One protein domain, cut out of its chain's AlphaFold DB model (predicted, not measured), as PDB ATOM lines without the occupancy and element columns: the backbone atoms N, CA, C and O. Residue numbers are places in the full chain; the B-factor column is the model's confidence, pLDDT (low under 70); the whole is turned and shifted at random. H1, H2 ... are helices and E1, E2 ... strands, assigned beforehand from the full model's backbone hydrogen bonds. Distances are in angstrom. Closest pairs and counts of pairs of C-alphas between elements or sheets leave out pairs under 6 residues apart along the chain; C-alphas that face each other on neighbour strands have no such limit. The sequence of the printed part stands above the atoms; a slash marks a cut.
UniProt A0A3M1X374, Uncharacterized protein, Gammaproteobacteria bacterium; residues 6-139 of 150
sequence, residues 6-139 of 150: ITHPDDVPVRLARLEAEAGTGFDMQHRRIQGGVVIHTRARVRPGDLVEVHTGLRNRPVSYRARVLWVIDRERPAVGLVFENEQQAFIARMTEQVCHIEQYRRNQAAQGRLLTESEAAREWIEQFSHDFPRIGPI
ATOM      1  N   ILE A   6     123.040   2.265   4.025       91.25
ATOM      2  CA  ILE A   6     124.192   2.256   4.932       91.25
ATOM      3  C   ILE A   6     123.737   1.638   6.254       91.25
ATOM      4  O   ILE A   6     122.644   1.936   6.717       91.25
ATOM      5  N   THR A   7     124.535   0.772   6.872       93.06
ATOM      6  CA  THR A   7     124.211   0.254   8.210       93.06
ATOM      7  C   THR A   7     124.957   1.075   9.246       93.06
ATOM      8  O   THR A   7     126.184   1.096   9.219       93.06
ATOM      9  N   HIS A   8     124.226   1.733  10.145       93.69
ATOM     10  CA  HIS A   8     124.827   2.473  11.246       93.69
ATOM     11  C   HIS A   8     125.572   1.509  12.183       93.69
ATOM     12  O   HIS A   8     125.013   0.464  12.533       93.69
ATOM     13  N   PRO A   9     126.807   1.828  12.603       92.75
ATOM     14  CA  PRO A   9     127.564   0.982  13.519       92.75
ATOM     15  C   PRO A   9     126.929   0.928  14.917       92.75
ATOM     16  O   PRO A   9     126.701   1.955  15.548       92.75
ATOM     17  N   ASP A  10     126.675  -0.283  15.421       89.62
ATOM     18  CA  ASP A  10     125.934  -0.529  16.673       89.62
ATOM     19  C   ASP A  10     126.578   0.074  17.936       89.62
ATOM     20  O   ASP A  10     125.895   0.338  18.925       89.62
ATOM     21  N   ASP A  11     127.894   0.261  17.932       87.69
ATOM     22  CA  ASP A  11     128.675   0.783  19.055       87.69
ATOM     23  C   ASP A  11     128.808   2.316  19.034       87.69
ATOM     24  O   ASP A  11     129.399   2.913  19.945       87.69
ATOM     25  N   VAL A  12     128.239   2.981  18.023       89.44
ATOM     26  CA  VAL A  12     128.167   4.439  17.951       89.44
ATOM     27  C   VAL A  12     126.790   4.909  18.431       89.44
ATOM     28  O   VAL A  12     125.760   4.446  17.950       89.44
ATOM     29  N   PRO A  13     126.726   5.839  19.403       90.06
ATOM     30  CA  PRO A  13     125.446   6.332  19.891       90.06
ATOM     31  C   PRO A  13     124.662   7.075  18.809       90.06
ATOM     32  O   PRO A  13     125.162   8.036  18.217       90.06
ATOM     33  N   VAL A  14     123.391   6.711  18.657       91.88
ATOM     34  CA  VAL A  14     122.454   7.366  17.744       91.88
ATOM     35  C   VAL A  14     121.080   7.528  18.382       91.88
ATOM     36  O   VAL A  14     120.606   6.673  19.134       91.88
ATOM     37  N   ARG A  15     120.435   8.660  18.100       92.12
ATOM     38  CA  ARG A  15     119.095   9.000  18.585       92.12
ATOM     39  C   ARG A  15     118.217   9.422  17.420       92.12
ATOM     40  O   ARG A  15     118.651  10.204  16.581       92.12
ATOM     41  N   LEU A  16     116.970   8.956  17.429       93.88
ATOM     42  CA  LEU A  16     115.932   9.410  16.509       93.88
ATOM     43  C   LEU A  16     114.989  10.358  17.245       93.88
ATOM     44  O   LEU A  16     114.360   9.963  18.228       93.88
ATOM     45  N   ALA A  17     114.904  11.601  16.780       92.44
ATOM     46  CA  ALA A  17     113.928  12.578  17.239       92.44
ATOM     47  C   ALA A  17     112.788  12.644  16.219       92.44
ATOM     48  O   ALA A  17     113.008  12.981  15.059       92.44
ATOM     49  N   ARG A  18     111.568  12.290  16.627       92.50
ATOM     50  CA  ARG A  18     110.392  12.396  15.755       92.50
ATOM     51  C   ARG A  18     110.066  13.870  15.537       92.50
ATOM     52  O   ARG A  18     109.939  14.611  16.508       92.50
ATOM     53  N   LEU A  19     109.918  14.270  14.281       88.44
ATOM     54  CA  LEU A  19     109.446  15.600  13.920       88.44
ATOM     55  C   LEU A  19     107.918  15.563  13.820       88.44
ATOM     56  O   LEU A  19     107.345  14.571  13.358       88.44
ATOM     57  N   GLU A  20     107.249  16.617  14.285       77.06
ATOM     58  CA  GLU A  20     105.803  16.734  14.106       77.06
ATOM     59  C   GLU A  20     105.481  16.767  12.609       77.06
ATOM     60  O   GLU A  20     106.134  17.463  11.831       77.06
ATOM     61  N   ALA A  21     104.512  15.953  12.192       60.84
ATOM     62  CA  ALA A  21     104.124  15.893  10.794       60.84
ATOM     63  C   ALA A  21     103.420  17.196  10.403       60.84
ATOM     64  O   ALA A  21     102.440  17.586  11.038       60.84
ATOM     65  N   GLU A  22     103.858  17.823   9.314       55.59
ATOM     66  CA  GLU A  22     103.024  18.787   8.603       55.59
ATOM     67  C   GLU A  22     101.755  18.049   8.146       55.59
ATOM     68  O   GLU A  22     101.825  17.054   7.411       55.59
ATOM     69  N   ALA A  23     100.594  18.475   8.651       41.91
ATOM     70  CA  ALA A  23      99.316  17.847   8.348       41.91
ATOM     71  C   ALA A  23      99.113  17.767   6.822       41.91
ATOM     72  O   ALA A  23      99.096  18.789   6.143       41.91
ATOM     73  N   GLY A  24      98.949  16.551   6.286       46.66
ATOM     74  CA  GLY A  24      98.516  16.339   4.897       46.66
ATOM     75  C   GLY A  24      99.496  15.652   3.943       46.66
ATOM     76  O   GLY A  24      99.115  15.395   2.805       46.66
ATOM     77  N   THR A  25     100.710  15.274   4.354       49.62
ATOM     78  CA  THR A  25     101.612  14.515   3.462       49.62
ATOM     79  C   THR A  25     101.516  13.011   3.716       49.62
ATOM     80  O   THR A  25     102.313  12.415   4.438       49.62
ATOM     81  N   GLY A  26     100.520  12.361   3.108       52.34
ATOM     82  CA  GLY A  26     100.561  10.907   2.941       52.34
ATOM     83  C   GLY A  26     101.855  10.540   2.211       52.34
ATOM     84  O   GLY A  26     102.065  10.968   1.077       52.34
ATOM     85  N   PHE A  27     102.767   9.821   2.867       56.34
ATOM     86  CA  PHE A  27     104.013   9.406   2.230       56.34
ATOM     87  C   PHE A  27     103.733   8.213   1.315       56.34
ATOM     88  O   PHE A  27     103.826   7.060   1.736       56.34
ATOM     89  N   ASP A  28     103.347   8.500   0.072       59.53
ATOM     90  CA  ASP A  28     103.221   7.477  -0.961       59.53
ATOM     91  C   ASP A  28     104.615   7.010  -1.406       59.53
ATOM     92  O   ASP A  28     105.339   7.672  -2.154       59.53
ATOM     93  N   MET A  29     104.987   5.842  -0.894       60.19
ATOM     94  CA  MET A  29     106.218   5.125  -1.203       60.19
ATOM     95  C   MET A  29     106.281   4.609  -2.644       60.19
ATOM     96  O   MET A  29     107.379   4.373  -3.144       60.19
ATOM     97  N   GLN A  30     105.135   4.379  -3.293       53.53
ATOM     98  CA  GLN A  30     105.067   3.579  -4.521       53.53
ATOM     99  C   GLN A  30     105.609   4.318  -5.749       53.53
ATOM    100  O   GLN A  30     106.051   3.679  -6.700       53.53
ATOM    101  N   HIS A  31     105.657   5.652  -5.704       50.00
ATOM    102  CA  HIS A  31     106.037   6.481  -6.853       50.00
ATOM    103  C   HIS A  31     107.262   7.371  -6.605       50.00
ATOM    104  O   HIS A  31     107.647   8.154  -7.475       50.00
ATOM    105  N   ARG A  32     107.900   7.278  -5.428       61.09
ATOM    106  CA  ARG A  32     109.014   8.163  -5.065       61.09
ATOM    107  C   ARG A  32     110.367   7.515  -5.340       61.09
ATOM    108  O   ARG A  32     110.664   6.423  -4.866       61.09
ATOM    109  N   ARG A  33     111.219   8.234  -6.071       64.38
ATOM    110  CA  ARG A  33     112.633   7.890  -6.255       64.38
ATOM    111  C   ARG A  33     113.344   8.038  -4.908       64.38
ATOM    112  O   ARG A  33     113.500   9.152  -4.413       64.38
ATOM    113  N   ILE A  34     113.735   6.922  -4.300       70.38
ATOM    114  CA  ILE A  34     114.400   6.904  -2.993       70.38
ATOM    115  C   ILE A  34     115.875   7.186  -3.221       70.38
ATOM    116  O   ILE A  34     116.513   6.467  -3.972       70.38
ATOM    117  N   GLN A  35     116.445   8.199  -2.576       75.31
ATOM    118  CA  GLN A  35     117.857   8.540  -2.794       75.31
ATOM    119  C   GLN A  35     118.831   7.581  -2.096       75.31
ATOM    120  O   GLN A  35     120.026   7.631  -2.341       75.31
ATOM    121  N   GLY A  36     118.322   6.705  -1.235       86.12
ATOM    122  CA  GLY A  36     119.074   5.791  -0.389       86.12
ATOM    123  C   GLY A  36     118.457   5.741   1.002       86.12
ATOM    124  O   GLY A  36     117.436   6.386   1.266       86.12
ATOM    125  N   GLY A  37     119.104   5.010   1.897       91.69
ATOM    126  CA  GLY A  37     118.675   4.901   3.273       91.69
ATOM    127  C   GLY A  37     119.781   4.543   4.250       91.69
ATOM    128  O   GLY A  37     120.934   4.313   3.878       91.69
ATOM    129  N   VAL A  38     119.400   4.488   5.519       93.44
ATOM    130  CA  VAL A  38     120.239   3.997   6.611       93.44
ATOM    131  C   VAL A  38     119.452   2.977   7.427       93.44
ATOM    132  O   VAL A  38     118.248   3.131   7.627       93.44
ATOM    133  N   VAL A  39     120.115   1.918   7.872       95.00
ATOM    134  CA  VAL A  39     119.577   0.947   8.824       95.00
ATOM    135  C   VAL A  39     120.194   1.231  10.180       95.00
ATOM    136  O   VAL A  39     121.416   1.291  10.302       95.00
ATOM    137  N   ILE A  40     119.351   1.400  11.194       95.19
ATOM    138  CA  ILE A  40     119.781   1.695  12.560       95.19
ATOM    139  C   ILE A  40     119.206   0.645  13.502       95.19
ATOM    140  O   ILE A  40     117.985   0.498  13.589       95.19
ATOM    141  N   HIS A  41     120.065  -0.043  14.253       94.50
ATOM    142  CA  HIS A  41     119.628  -0.936  15.324       94.50
ATOM    143  C   HIS A  41     119.256  -0.118  16.556       94.50
ATOM    144  O   HIS A  41     120.105   0.454  17.234       94.50
ATOM    145  N   THR A  42     117.958   0.000  16.825       91.81
ATOM    146  CA  THR A  42     117.450   0.842  17.909       91.81
ATOM    147  C   THR A  42     116.067   0.402  18.365       91.81
ATOM    148  O   THR A  42     115.275  -0.123  17.590       91.81
ATOM    149  N   ARG A  43     115.762   0.674  19.638       90.38
ATOM    150  CA  ARG A  43     114.427   0.513  20.243       90.38
ATOM    151  C   ARG A  43     113.621   1.816  20.249       90.38
ATOM    152  O   ARG A  43     112.666   1.954  21.012       90.38
ATOM    153  N   ALA A  44     114.040   2.808  19.461       88.06
ATOM    154  CA  ALA A  44     113.323   4.069  19.340       88.06
ATOM    155  C   ALA A  44     111.860   3.818  18.940       88.06
ATOM    156  O   ALA A  44     111.572   3.061  18.014       88.06
ATOM    157  N   ARG A  45     110.924   4.465  19.642       90.06
ATOM    158  CA  ARG A  45     109.488   4.334  19.369       90.06
ATOM    159  C   ARG A  45     109.112   5.193  18.165       90.06
ATOM    160  O   ARG A  45     108.750   6.355  18.325       90.06
ATOM    161  N   VAL A  46     109.205   4.606  16.979       91.50
ATOM    162  CA  VAL A  46     108.840   5.224  15.698       91.50
ATOM    163  C   VAL A  46     107.956   4.278  14.887       91.50
ATOM    164  O   VAL A  46     107.882   3.083  15.174       91.50
ATOM    165  N   ARG A  47     107.252   4.807  13.889       90.88
ATOM    166  CA  ARG A  47     106.350   4.052  13.012       90.88
ATOM    167  C   ARG A  47     106.686   4.316  11.545       90.88
ATOM    168  O   ARG A  47     107.140   5.416  11.236       90.88
ATOM    169  N   PRO A  48     106.432   3.362  10.630       89.50
ATOM    170  CA  PRO A  48     106.514   3.625   9.195       89.50
ATOM    171  C   PRO A  48     105.782   4.918   8.809       89.50
ATOM    172  O   PRO A  48     104.653   5.150   9.237       89.50
ATOM    173  N   GLY A  49     106.451   5.764   8.028       86.25
ATOM    174  CA  GLY A  49     105.977   7.085   7.617       86.25
ATOM    175  C   GLY A  49     106.414   8.249   8.515       86.25
ATOM    176  O   GLY A  49     106.400   9.385   8.032       86.25
ATOM    177  N   ASP A  50     106.846   7.999   9.758       90.19
ATOM    178  CA  ASP A  50     107.337   9.054  10.653       90.19
ATOM    179  C   ASP A  50     108.552   9.762  10.043       90.19
ATOM    180  O   ASP A  50     109.511   9.121   9.604       90.19
ATOM    181  N   LEU A  51     108.515  11.094  10.048       91.50
ATOM    182  CA  LEU A  51     109.684  11.913   9.767       91.50
ATOM    183  C   LEU A  51     110.522  12.019  11.042       91.50
ATOM    184  O   LEU A  51     110.011  12.379  12.104       91.50
ATOM    185  N   VAL A  52     111.807  11.700  10.937       93.88
ATOM    186  CA  VAL A  52     112.741  11.742  12.059       93.88
ATOM    187  C   VAL A  52     113.969  12.566  11.711       93.88
ATOM    188  O   VAL A  52     114.426  12.591  10.569       93.88
ATOM    189  N   GLU A  53     114.525  13.214  12.722       94.12
ATOM    190  CA  GLU A  53     115.877  13.745  12.703       94.12
ATOM    191  C   GLU A  53     116.815  12.759  13.412       94.12
ATOM    192  O   GLU A  53     116.564  12.320  14.540       94.12
ATOM    193  N   VAL A  54     117.880  12.364  12.718       94.25
ATOM    194  CA  VAL A  54     118.890  11.429  13.212       94.25
ATOM    195  C   VAL A  54     120.044  12.220  13.806       94.25
ATOM    196  O   VAL A  54     120.661  13.029  13.118       94.25
ATOM    197  N   HIS A  55     120.363  11.966  15.074       92.25
ATOM    198  CA  HIS A  55     121.486  12.591  15.767       92.25
ATOM    199  C   HIS A  55     122.498  11.536  16.182       92.25
ATOM    200  O   HIS A  55     122.184  10.653  16.986       92.25
ATOM    201  N   THR A  56     123.727  11.667  15.698       85.81
ATOM    202  CA  THR A  56     124.845  10.845  16.152       85.81
ATOM    203  C   THR A  56     125.509  11.556  17.331       85.81
ATOM    204  O   THR A  56     125.753  12.761  17.310       85.81
ATOM    205  N   GLY A  57     125.724  10.841  18.437       76.00
ATOM    206  CA  GLY A  57     126.205  11.398  19.710       76.00
ATOM    207  C   GLY A  57     127.690  11.780  19.711       76.00
ATOM    208  O   GLY A  57     128.351  11.689  20.746       76.00
ATOM    209  N   LEU A  58     128.242  12.141  18.554       76.62
ATOM    210  CA  LEU A  58     129.653  12.441  18.370       76.62
ATOM    211  C   LEU A  58     129.944  13.869  18.851       76.62
ATOM    212  O   LEU A  58     129.487  14.845  18.257       76.62
ATOM    213  N   ARG A  59     130.721  13.987  19.939       61.84
ATOM    214  CA  ARG A  59     130.974  15.240  20.685       61.84
ATOM    215  C   ARG A  59     131.418  16.432  19.827       61.84
ATOM    216  O   ARG A  59     131.085  17.557  20.171       61.84
ATOM    217  N   ASN A  60     132.129  16.186  18.724       60.12
ATOM    218  CA  ASN A  60     132.773  17.236  17.927       60.12
ATOM    219  C   ASN A  60     132.100  17.496  16.566       60.12
ATOM    220  O   ASN A  60     132.560  18.361  15.823       60.12
ATOM    221  N   ARG A  61     131.039  16.758  16.207       63.38
ATOM    222  CA  ARG A  61     130.337  16.911  14.918       63.38
ATOM    223  C   ARG A  61     128.833  16.670  15.081       63.38
ATOM    224  O   ARG A  61     128.352  15.609  14.689       63.38
ATOM    225  N   PRO A  62     128.082  17.636  15.639       61.41
ATOM    226  CA  PRO A  62     126.630  17.546  15.752       61.41
ATOM    227  C   PRO A  62     125.992  17.789  14.378       61.41
ATOM    228  O   PRO A  62     125.374  18.818  14.136       61.41
ATOM    229  N   VAL A  63     126.199  16.867  13.442       75.94
ATOM    230  CA  VAL A  63     125.544  16.901  12.136       75.94
ATOM    231  C   VAL A  63     124.388  15.918  12.187       75.94
ATOM    232  O   VAL A  63     124.598  14.709  12.280       75.94
ATOM    233  N   SER A  64     123.170  16.450  12.148       89.62
ATOM    234  CA  SER A  64     121.953  15.665  11.990       89.62
ATOM    235  C   SER A  64     121.502  15.632  10.537       89.62
ATOM    236  O   SER A  64     121.859  16.486   9.724       89.62
ATOM    237  N   TYR A  65     120.698  14.625  10.213       92.50
ATOM    238  CA  TYR A  65     120.004  14.540   8.938       92.50
ATOM    239  C   TYR A  65     118.568  14.073   9.146       92.50
ATOM    240  O   TYR A  65     118.255  13.334  10.082       92.50
ATOM    241  N   ARG A  66     117.685  14.515   8.256       92.94
ATOM    242  CA  ARG A  66     116.283  14.114   8.214       92.94
ATOM    243  C   ARG A  66     116.113  12.894   7.333       92.94
ATOM    244  O   ARG A  66     116.640  12.822   6.222       92.94
ATOM    245  N   ALA A  67     115.337  11.947   7.825       92.69
ATOM    246  CA  ALA A  67     114.980  10.757   7.084       92.69
ATOM    247  C   ALA A  67     113.592  10.291   7.502       92.69
ATOM    248  O   ALA A  67     113.088  10.636   8.571       92.69
ATOM    249  N   ARG A  68     112.966   9.486   6.655       92.00
ATOM    250  CA  ARG A  68     111.657   8.924   6.937       92.00
ATOM    251  C   ARG A  68     111.754   7.455   7.252       92.00
ATOM    252  O   ARG A  68     112.477   6.725   6.582       92.00
ATOM    253  N   VAL A  69     110.980   7.018   8.232       91.50
ATOM    254  CA  VAL A  69     110.879   5.606   8.577       91.50
ATOM    255  C   VAL A  69     110.199   4.850   7.445       91.50
ATOM    256  O   VAL A  69     109.034   5.087   7.131       91.50
ATOM    257  N   LEU A  70     110.936   3.924   6.844       89.19
ATOM    258  CA  LEU A  70     110.440   3.010   5.825       89.19
ATOM    259  C   LEU A  70     109.806   1.776   6.467       89.19
ATOM    260  O   LEU A  70     108.686   1.395   6.134       89.19
ATOM    261  N   TRP A  71     110.526   1.154   7.395       90.75
ATOM    262  CA  TRP A  71     110.091  -0.041   8.105       90.75
ATOM    263  C   TRP A  71     110.686  -0.074   9.511       90.75
ATOM    264  O   TRP A  71     111.704   0.560   9.793       90.75
ATOM    265  N   VAL A  72     110.033  -0.831  10.390       91.69
ATOM    266  CA  VAL A  72     110.487  -1.103  11.754       91.69
ATOM    267  C   VAL A  72     110.399  -2.605  11.977       91.69
ATOM    268  O   VAL A  72     109.354  -3.208  11.732       91.69
ATOM    269  N   ILE A  73     111.492  -3.194  12.438       92.19
ATOM    270  CA  ILE A  73     111.563  -4.571  12.913       92.19
ATOM    271  C   ILE A  73     111.679  -4.492  14.429       92.19
ATOM    272  O   ILE A  73     112.647  -3.939  14.942       92.19
ATOM    273  N   ASP A  74     110.704  -5.049  15.141       89.44
ATOM    274  CA  ASP A  74     110.699  -5.127  16.606       89.44
ATOM    275  C   ASP A  74     110.745  -6.602  17.032       89.44
ATOM    276  O   ASP A  74     109.738  -7.228  17.362       89.44
ATOM    277  N   ARG A  75     111.926  -7.203  16.862       89.19
ATOM    278  CA  ARG A  75     112.235  -8.610  17.178       89.19
ATOM    279  C   ARG A  75     113.501  -8.663  18.043       89.19
ATOM    280  O   ARG A  75     113.834  -7.677  18.690       89.19
ATOM    281  N   GLU A  76     114.213  -9.790  18.067       87.81
ATOM    282  CA  GLU A  76     115.409  -9.972  18.908       87.81
ATOM    283  C   GLU A  76     116.466  -8.878  18.711       87.81
ATOM    284  O   GLU A  76     117.037  -8.386  19.688       87.81
ATOM    285  N   ARG A  77     116.664  -8.437  17.462       89.31
ATOM    286  CA  ARG A  77     117.510  -7.292  17.113       89.31
ATOM    287  C   ARG A  77     116.669  -6.191  16.457       89.31
ATOM    288  O   ARG A  77     116.504  -6.201  15.239       89.31
ATOM    289  N   PRO A  78     116.107  -5.263  17.254       92.69
ATOM    290  CA  PRO A  78     115.269  -4.194  16.737       92.69
ATOM    291  C   PRO A  78     116.027  -3.304  15.761       92.69
ATOM    292  O   PRO A  78     117.152  -2.885  16.044       92.69
ATOM    293  N   ALA A  79     115.406  -3.011  14.625       94.44
ATOM    294  CA  ALA A  79     116.007  -2.237  13.554       94.44
ATOM    295  C   ALA A  79     114.982  -1.311  12.907       94.44
ATOM    296  O   ALA A  79     113.809  -1.654  12.751       94.44
ATOM    297  N   VAL A  80     115.445  -0.144  12.485       94.25
ATOM    298  CA  VAL A  80     114.655   0.831  11.744       94.25
ATOM    299  C   VAL A  80     115.358   1.103  10.424       94.25
ATOM    300  O   VAL A  80     116.519   1.511  10.408       94.25
ATOM    301  N   GLY A  81     114.647   0.888   9.321       93.25
ATOM    302  CA  GLY A  81     115.080   1.306   7.996       93.25
ATOM    303  C   GLY A  81     114.577   2.710   7.722       93.25
ATOM    304  O   GLY A  81     113.372   2.959   7.781       93.25
ATOM    305  N   LEU A  82     115.486   3.624   7.418       92.94
ATOM    306  CA  LEU A  82     115.186   5.011   7.091       92.94
ATOM    307  C   LEU A  82     115.511   5.289   5.628       92.94
ATOM    308  O   LEU A  82     116.486   4.756   5.112       92.94
ATOM    309  N   VAL A  83     114.741   6.157   4.982       91.88
ATOM    310  CA  VAL A  83     114.998   6.646   3.622       91.88
ATOM    311  C   VAL A  83     115.143   8.162   3.606       91.88
ATOM    312  O   VAL A  83     114.443   8.871   4.330       91.88
ATOM    313  N   PHE A  84     116.058   8.670   2.786       89.31
ATOM    314  CA  PHE A  84     116.345  10.105   2.734       89.31
ATOM    315  C   PHE A  84     115.272  10.870   1.954       89.31
ATOM    316  O   PHE A  84     114.803  10.410   0.912       89.31
ATOM    317  N   GLU A  85     114.901  12.058   2.440       82.62
ATOM    318  CA  GLU A  85     113.844  12.869   1.816       82.62
ATOM    319  C   GLU A  85     114.267  13.491   0.482       82.62
ATOM    320  O   GLU A  85     113.440  13.693  -0.405       82.62
ATOM    321  N   ASN A  86     115.553  13.812   0.347       85.44
ATOM    322  CA  ASN A  86     116.139  14.423  -0.837       85.44
ATOM    323  C   ASN A  86     117.654  14.149  -0.896       85.44
ATOM    324  O   ASN A  86     118.236  13.571   0.023       85.44
ATOM    325  N   GLU A  87     118.291  14.574  -1.988       85.75
ATOM    326  CA  GLU A  87     119.726  14.369  -2.234       85.75
ATOM    327  C   GLU A  87     120.614  15.064  -1.199       85.75
ATOM    328  O   GLU A  87     121.646  14.519  -0.814       85.75
ATOM    329  N   GLN A  88     120.194  16.226  -0.691       88.88
ATOM    330  CA  GLN A  88     120.933  16.946   0.343       88.88
ATOM    331  C   GLN A  88     120.975  16.143   1.647       88.88
ATOM    332  O   GLN A  88     122.048  15.958   2.217       88.88
ATOM    333  N   GLN A  89     119.833  15.615   2.099       90.69
ATOM    334  CA  GLN A  89     119.778  14.767   3.293       90.69
ATOM    335  C   GLN A  89     120.557  13.467   3.096       90.69
ATOM    336  O   GLN A  89     121.253  13.026   4.004       90.69
ATOM    337  N   ALA A  90     120.505  12.891   1.895       90.25
ATOM    338  CA  ALA A  90     121.266  11.696   1.555       90.25
ATOM    339  C   ALA A  90     122.785  11.943   1.603       90.25
ATOM    340  O   ALA A  90     123.537  11.131   2.140       90.25
ATOM    341  N   PHE A  91     123.240  13.092   1.096       88.56
ATOM    342  CA  PHE A  91     124.639  13.503   1.165       88.56
ATOM    343  C   PHE A  91     125.099  13.735   2.609       88.56
ATOM    344  O   PHE A  91     126.129  13.197   3.012       88.56
ATOM    345  N   ILE A  92     124.324  14.484   3.401       91.19
ATOM    346  CA  ILE A  92     124.640  14.739   4.814       91.19
ATOM    347  C   ILE A  92     124.712  13.415   5.578       91.19
ATOM    348  O   ILE A  92     125.707  13.157   6.251       91.19
ATOM    349  N   ALA A  93     123.715  12.542   5.407       91.62
ATOM    350  CA  ALA A  93     123.696  11.225   6.027       91.62
ATOM    351  C   ALA A  93     124.932  10.404   5.667       91.62
ATOM    352  O   ALA A  93     125.583   9.863   6.554       91.62
ATOM    353  N   ARG A  94     125.326  10.374   4.385       91.00
ATOM    354  CA  ARG A  94     126.554   9.693   3.947       91.00
ATOM    355  C   ARG A  94     127.771  10.144   4.743       91.00
ATOM    356  O   ARG A  94     128.538   9.306   5.211       91.00
ATOM    357  N   MET A  95     127.959  11.457   4.845       90.69
ATOM    358  CA  MET A  95     129.117  12.040   5.512       90.69
ATOM    359  C   MET A  95     129.083  11.749   7.010       90.69
ATOM    360  O   MET A  95     130.105  11.370   7.578       90.69
ATOM    361  N   THR A  96     127.909  11.863   7.634       92.00
ATOM    362  CA  THR A  96     127.709  11.544   9.050       92.00
ATOM    363  C   THR A  96     128.005  10.073   9.344       92.00
ATOM    364  O   THR A  96     128.744   9.780  10.283       92.00
ATOM    365  N   GLU A  97     127.501   9.145   8.529       92.75
ATOM    366  CA  GLU A  97     127.740   7.714   8.725       92.75
ATOM    367  C   GLU A  97     129.215   7.344   8.522       92.75
ATOM    368  O   GLU A  97     129.759   6.584   9.318       92.75
ATOM    369  N   GLN A  98     129.917   7.937   7.546       91.81
ATOM    370  CA  GLN A  98     131.371   7.738   7.412       91.81
ATOM    371  C   GLN A  98     132.124   8.132   8.685       91.81
ATOM    372  O   GLN A  98     133.000   7.394   9.132       91.81
ATOM    373  N   VAL A  99     131.765   9.260   9.308       91.56
ATOM    374  CA  VAL A  99     132.372   9.662  10.586       91.56
ATOM    375  C   VAL A  99     132.080   8.631  11.680       91.56
ATOM    376  O   VAL A  99     132.969   8.317  12.469       91.56
ATOM    377  N   CYS A 100     130.868   8.073  11.718       92.25
ATOM    378  CA  CYS A 100     130.511   7.029  12.682       92.25
ATOM    379  C   CYS A 100     131.371   5.774  12.493       92.25
ATOM    380  O   CYS A 100     131.914   5.262  13.468       92.25
ATOM    381  N   HIS A 101     131.580   5.323  11.255       93.31
ATOM    382  CA  HIS A 101     132.451   4.178  10.983       93.31
ATOM    383  C   HIS A 101     133.920   4.439  11.329       93.31
ATOM    384  O   HIS A 101     134.585   3.553  11.863       93.31
ATOM    385  N   ILE A 102     134.424   5.654  11.088       93.06
ATOM    386  CA  ILE A 102     135.778   6.047  11.504       93.06
ATOM    387  C   ILE A 102     135.905   6.006  13.032       93.06
ATOM    388  O   ILE A 102     136.901   5.514  13.558       93.06
ATOM    389  N   GLU A 103     134.899   6.491  13.762       92.25
ATOM    390  CA  GLU A 103     134.914   6.471  15.225       92.25
ATOM    391  C   GLU A 103     134.810   5.044  15.786       92.25
ATOM    392  O   GLU A 103     135.557   4.708  16.707       92.25
ATOM    393  N   GLN A 104     133.951   4.189  15.218       93.44
ATOM    394  CA  GLN A 104     133.905   2.758  15.544       93.44
ATOM    395  C   GLN A 104     135.279   2.114  15.321       93.44
ATOM    396  O   GLN A 104     135.811   1.443  16.204       93.44
ATOM    397  N   TYR A 105     135.894   2.360  14.162       94.56
ATOM    398  CA  TYR A 105     137.224   1.850  13.854       94.56
ATOM    399  C   TYR A 105     138.252   2.300  14.892       94.56
ATOM    400  O   TYR A 105     138.942   1.472  15.480       94.56
ATOM    401  N   ARG A 106     138.299   3.599  15.197       93.94
ATOM    402  CA  ARG A 106     139.212   4.163  16.199       93.94
ATOM    403  C   ARG A 106     139.048   3.501  17.569       93.94
ATOM    404  O   ARG A 106     140.046   3.208  18.226       93.94
ATOM    405  N   ARG A 107     137.808   3.238  17.998       93.19
ATOM    406  CA  ARG A 107     137.509   2.536  19.260       93.19
ATOM    407  C   ARG A 107     137.956   1.080  19.227       93.19
ATOM    408  O   ARG A 107     138.568   0.628  20.190       93.19
ATOM    409  N   ASN A 108     137.716   0.380  18.123       94.88
ATOM    410  CA  ASN A 108     138.153  -1.003  17.939       94.88
ATOM    411  C   ASN A 108     139.682  -1.119  17.989       94.88
ATOM    412  O   ASN A 108     140.204  -2.010  18.658       94.88
ATOM    413  N   GLN A 109     140.404  -0.187  17.360       96.06
ATOM    414  CA  GLN A 109     141.865  -0.136  17.430       96.06
ATOM    415  C   GLN A 109     142.350   0.151  18.857       96.06
ATOM    416  O   GLN A 109     143.259  -0.523  19.342       96.06
ATOM    417  N   ALA A 110     141.701   1.078  19.568       95.50
ATOM    418  CA  ALA A 110     142.029   1.372  20.962       95.50
ATOM    419  C   ALA A 110     141.800   0.161  21.883       95.50
ATOM    420  O   ALA A 110     142.637  -0.115  22.742       95.50
ATOM    421  N   ALA A 111     140.724  -0.605  21.671       95.31
ATOM    422  CA  ALA A 111     140.456  -1.852  22.395       95.31
ATOM    423  C   ALA A 111     141.519  -2.936  22.131       95.31
ATOM    424  O   ALA A 111     141.751  -3.794  22.979       95.31
ATOM    425  N   GLN A 112     142.205  -2.865  20.986       95.75
ATOM    426  CA  GLN A 112     143.349  -3.712  20.627       95.75
ATOM    427  C   GLN A 112     144.704  -3.103  21.046       95.75
ATOM    428  O   GLN A 112     145.757  -3.596  20.645       95.75
ATOM    429  N   GLY A 113     144.705  -2.021  21.833       96.12
ATOM    430  CA  GLY A 113     145.916  -1.365  22.338       96.12
ATOM    431  C   GLY A 113     146.557  -0.352  21.382       96.12
ATOM    432  O   GLY A 113     147.598   0.217  21.710       96.12
ATOM    433  N   ARG A 114     145.953  -0.080  20.220       97.19
ATOM    434  CA  ARG A 114     146.412   0.944  19.271       97.19
ATOM    435  C   ARG A 114     145.631   2.242  19.463       97.19
ATOM    436  O   ARG A 114     144.504   2.382  18.996       97.19
ATOM    437  N   LEU A 115     146.245   3.217  20.125       95.81
ATOM    438  CA  LEU A 115     145.669   4.552  20.275       95.81
ATOM    439  C   LEU A 115     145.918   5.372  19.008       95.81
ATOM    440  O   LEU A 115     147.047   5.768  18.740       95.81
ATOM    441  N   LEU A 116     144.855   5.618  18.243       95.38
ATOM    442  CA  LEU A 116     144.890   6.459  17.049       95.38
ATOM    443  C   LEU A 116     144.265   7.824  17.335       95.38
ATOM    444  O   LEU A 116     143.220   7.928  17.993       95.38
ATOM    445  N   THR A 117     144.868   8.867  16.778       94.38
ATOM    446  CA  THR A 117     144.218  10.170  16.625       94.38
ATOM    447  C   THR A 117     143.030  10.068  15.663       94.38
ATOM    448  O   THR A 117     142.910   9.118  14.885       94.38
ATOM    449  N   GLU A 118     142.136  11.062  15.684       88.44
ATOM    450  CA  GLU A 118     141.016  11.128  14.732       88.44
ATOM    451  C   GLU A 118     141.509  11.105  13.273       88.44
ATOM    452  O   GLU A 118     140.949  10.392  12.442       88.44
ATOM    453  N   SER A 119     142.589  11.832  12.972       92.94
ATOM    454  CA  SER A 119     143.173  11.911  11.628       92.94
ATOM    455  C   SER A 119     143.809  10.595  11.178       92.94
ATOM    456  O   SER A 119     143.630  10.197  10.029       92.94
ATOM    457  N   GLU A 120     144.530   9.901  12.064       96.19
ATOM    458  CA  GLU A 120     145.119   8.592  11.750       96.19
ATOM    459  C   GLU A 120     144.040   7.545  11.502       96.19
ATOM    460  O   GLU A 120     144.096   6.839  10.497       96.19
ATOM    461  N   ALA A 121     143.022   7.495  12.367       94.69
ATOM    462  CA  ALA A 121     141.891   6.594  12.192       94.69
ATOM    463  C   ALA A 121     141.142   6.875  10.885       94.69
ATOM    464  O   ALA A 121     140.823   5.938  10.162       94.69
ATOM    465  N   ALA A 122     140.900   8.147  10.552       93.12
ATOM    466  CA  ALA A 122     140.257   8.520   9.296       93.12
ATOM    467  C   ALA A 122     141.077   8.067   8.083       93.12
ATOM    468  O   ALA A 122     140.524   7.469   7.163       93.12
ATOM    469  N   ARG A 123     142.392   8.313   8.090       95.94
ATOM    470  CA  ARG A 123     143.288   7.911   7.002       95.94
ATOM    471  C   ARG A 123     143.306   6.391   6.824       95.94
ATOM    472  O   ARG A 123     143.044   5.915   5.723       95.94
ATOM    473  N   GLU A 124     143.556   5.642   7.900       96.19
ATOM    474  CA  GLU A 124     143.591   4.173   7.860       96.19
ATOM    475  C   GLU A 124     142.244   3.590   7.422       96.19
ATOM    476  O   GLU A 124     142.201   2.687   6.587       96.19
ATOM    477  N   TRP A 125     141.136   4.137   7.931       94.88
ATOM    478  CA  TRP A 125     139.802   3.679   7.564       94.88
ATOM    479  C   TRP A 125     139.478   3.954   6.092       94.88
ATOM    480  O   TRP A 125     138.923   3.091   5.415       94.88
ATOM    481  N   ILE A 126     139.846   5.129   5.568       91.25
ATOM    482  CA  ILE A 126     139.635   5.467   4.154       91.25
ATOM    483  C   ILE A 126     140.419   4.507   3.257       91.25
ATOM    484  O   ILE A 126     139.850   3.970   2.307       91.25
ATOM    485  N   GLU A 127     141.691   4.263   3.568       92.12
ATOM    486  CA  GLU A 127     142.547   3.346   2.807       92.12
ATOM    487  C   GLU A 127     141.984   1.916   2.790       92.12
ATOM    488  O   GLU A 127     141.993   1.264   1.747       92.12
ATOM    489  N   GLN A 128     141.457   1.442   3.922       89.44
ATOM    490  CA  GLN A 128     141.037   0.047   4.082       89.44
ATOM    491  C   GLN A 128     139.584  -0.220   3.679       89.44
ATOM    492  O   GLN A 128     139.305  -1.298   3.170       89.44
ATOM    493  N   PHE A 129     138.657   0.723   3.885       87.88
ATOM    494  CA  PHE A 129     137.213   0.433   3.841       87.88
ATOM    495  C   PHE A 129     136.390   1.376   2.955       87.88
ATOM    496  O   PHE A 129     135.233   1.079   2.659       87.88
ATOM    497  N   SER A 130     136.938   2.509   2.489       83.38
ATOM    498  CA  SER A 130     136.133   3.486   1.726       83.38
ATOM    499  C   SER A 130     135.582   2.938   0.405       83.38
ATOM    500  O   SER A 130     134.546   3.409  -0.070       83.38
ATOM    501  N   HIS A 131     136.253   1.941  -0.179       84.12
ATOM    502  CA  HIS A 131     135.850   1.313  -1.433       84.12
ATOM    503  C   HIS A 131     134.583   0.457  -1.289       84.12
ATOM    504  O   HIS A 131     133.773   0.421  -2.218       84.12
ATOM    505  N   ASP A 132     134.380  -0.143  -0.115       81.75
ATOM    506  CA  ASP A 132     133.208  -0.959   0.221       81.75
ATOM    507  C   ASP A 132     132.058  -0.135   0.806       81.75
ATOM    508  O   ASP A 132     130.924  -0.613   0.906       81.75
ATOM    509  N   PHE A 133     132.315   1.124   1.176       81.88
ATOM    510  CA  PHE A 133     131.304   1.972   1.789       81.88
ATOM    511  C   PHE A 133     130.115   2.209   0.832       81.88
ATOM    512  O   PHE A 133     130.310   2.788  -0.252       81.88
ATOM    513  N   PRO A 134     128.872   1.829   1.212       80.44
ATOM    514  CA  PRO A 134     127.748   1.726   0.279       80.44
ATOM    515  C   PRO A 134     127.521   3.016  -0.488       80.44
ATOM    516  O   PRO A 134     127.368   4.067   0.126       80.44
ATOM    517  N   ARG A 135     127.482   2.978  -1.824       78.75
ATOM    518  CA  ARG A 135     127.157   4.164  -2.632       78.75
ATOM    519  C   ARG A 135     125.673   4.489  -2.487       78.75
ATOM    520  O   ARG A 135     124.817   3.629  -2.687       78.75
ATOM    521  N   ILE A 136     125.388   5.742  -2.153       74.31
ATOM    522  CA  ILE A 136     124.033   6.283  -2.127       74.31
ATOM    523  C   ILE A 136     123.683   6.717  -3.547       74.31
ATOM    524  O   ILE A 136     124.496   7.342  -4.228       74.31
ATOM    525  N   GLY A 137     122.493   6.356  -3.994       63.69
ATOM    526  CA  GLY A 137     121.993   6.702  -5.307       63.69
ATOM    527  C   GLY A 137     120.525   6.324  -5.427       63.69
ATOM    528  O   GLY A 137     120.010   5.574  -4.598       63.69
ATOM    529  N   PRO A 138     119.848   6.836  -6.458       61.91
ATOM    530  CA  PRO A 138     118.427   6.631  -6.624       61.91
ATOM    531  C   PRO A 138     118.065   5.148  -6.784       61.91
ATOM    532  O   PRO A 138     118.523   4.484  -7.711       61.91
ATOM    533  N   ILE A 139     117.186   4.668  -5.912       65.69
ATOM    534  CA  ILE A 139     116.595   3.335  -5.892       65.69
ATOM    535  C   ILE A 139     115.119   3.468  -6.260       65.69
ATOM    536  O   ILE A 139     114.409   4.346  -5.756       65.69
TER     537      ILE A 139
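This is residues 6 to 139 of the 150 residues of an uncharacterized protein of Gammaproteobacteria bacterium (UniProt A0A3M1X374). A strongly twisted sheet of five strands has one long helix, H1, crossing one face and running on past it to meet a second helix, H2, which lies off the sheet. At the other end of the long axis the loop of residues 19 to 36 reaches out. The printed part has 134 residues, in order E1 E2 E3 E4 E5 H1 H2; the sheet, E1 E3 E4 E5 E2, is antiparallel, and the class is mixed, helices and strands. It is compact, with a radius of gyration of the C-alphas of 15.7 A, yet elongated, spanning 52 by 29 by 27 A.

The strands are E1, residues 14 to 18, from C-alpha 14 at (122.454, 7.366, 17.744); E3, 51 to 56; E4, 64 to 73, 22.8 A long, which bends by 76 degrees at residue 70; E5, 79 to 84; and E2, 37 to 41. H1 is residues 87 to 111, 36.0 A; H2 is 118 to 129, 15.7 A, ending at C-alpha 129 (137.213, 0.433, 3.841).

E3 E4 E5 form a meander, each strand the antiparallel neighbour of the one before; with E2, neighbour of E5, they make a Greek key. N 17 and O 53 of E1 and E3 are 2.9 A apart, N 52 and O 67 of E3 and E4 2.9 A, N 70 and O 81 of E4 and E5 2.8 A, N 40 and O 80 of E2 and E5 2.9 A, each within hydrogen-bond range. H1 is on the sheet, two layers, at a height of 9.1 A; the closest C-alphas of H1 and E4 are those of Gln 89 and Tyr 65, 5.7 A. With residues 102 to 106 alone H1 touches H2, about perpendicular at 76 degrees, closest at the C-alphas of Arg 106 and Ala 121, 5.4 A. In H1 and H2 every O i to N i+4 pair is within hydrogen-bond range.

The C-alphas farthest apart, of Gly 24 and Gly 113, are 53.5 A apart. The printed part has no cut; E1 to E2 is the long link. The pLDDT is under 70 at residues 21 to 33, 59 to 62 and 137 to 139.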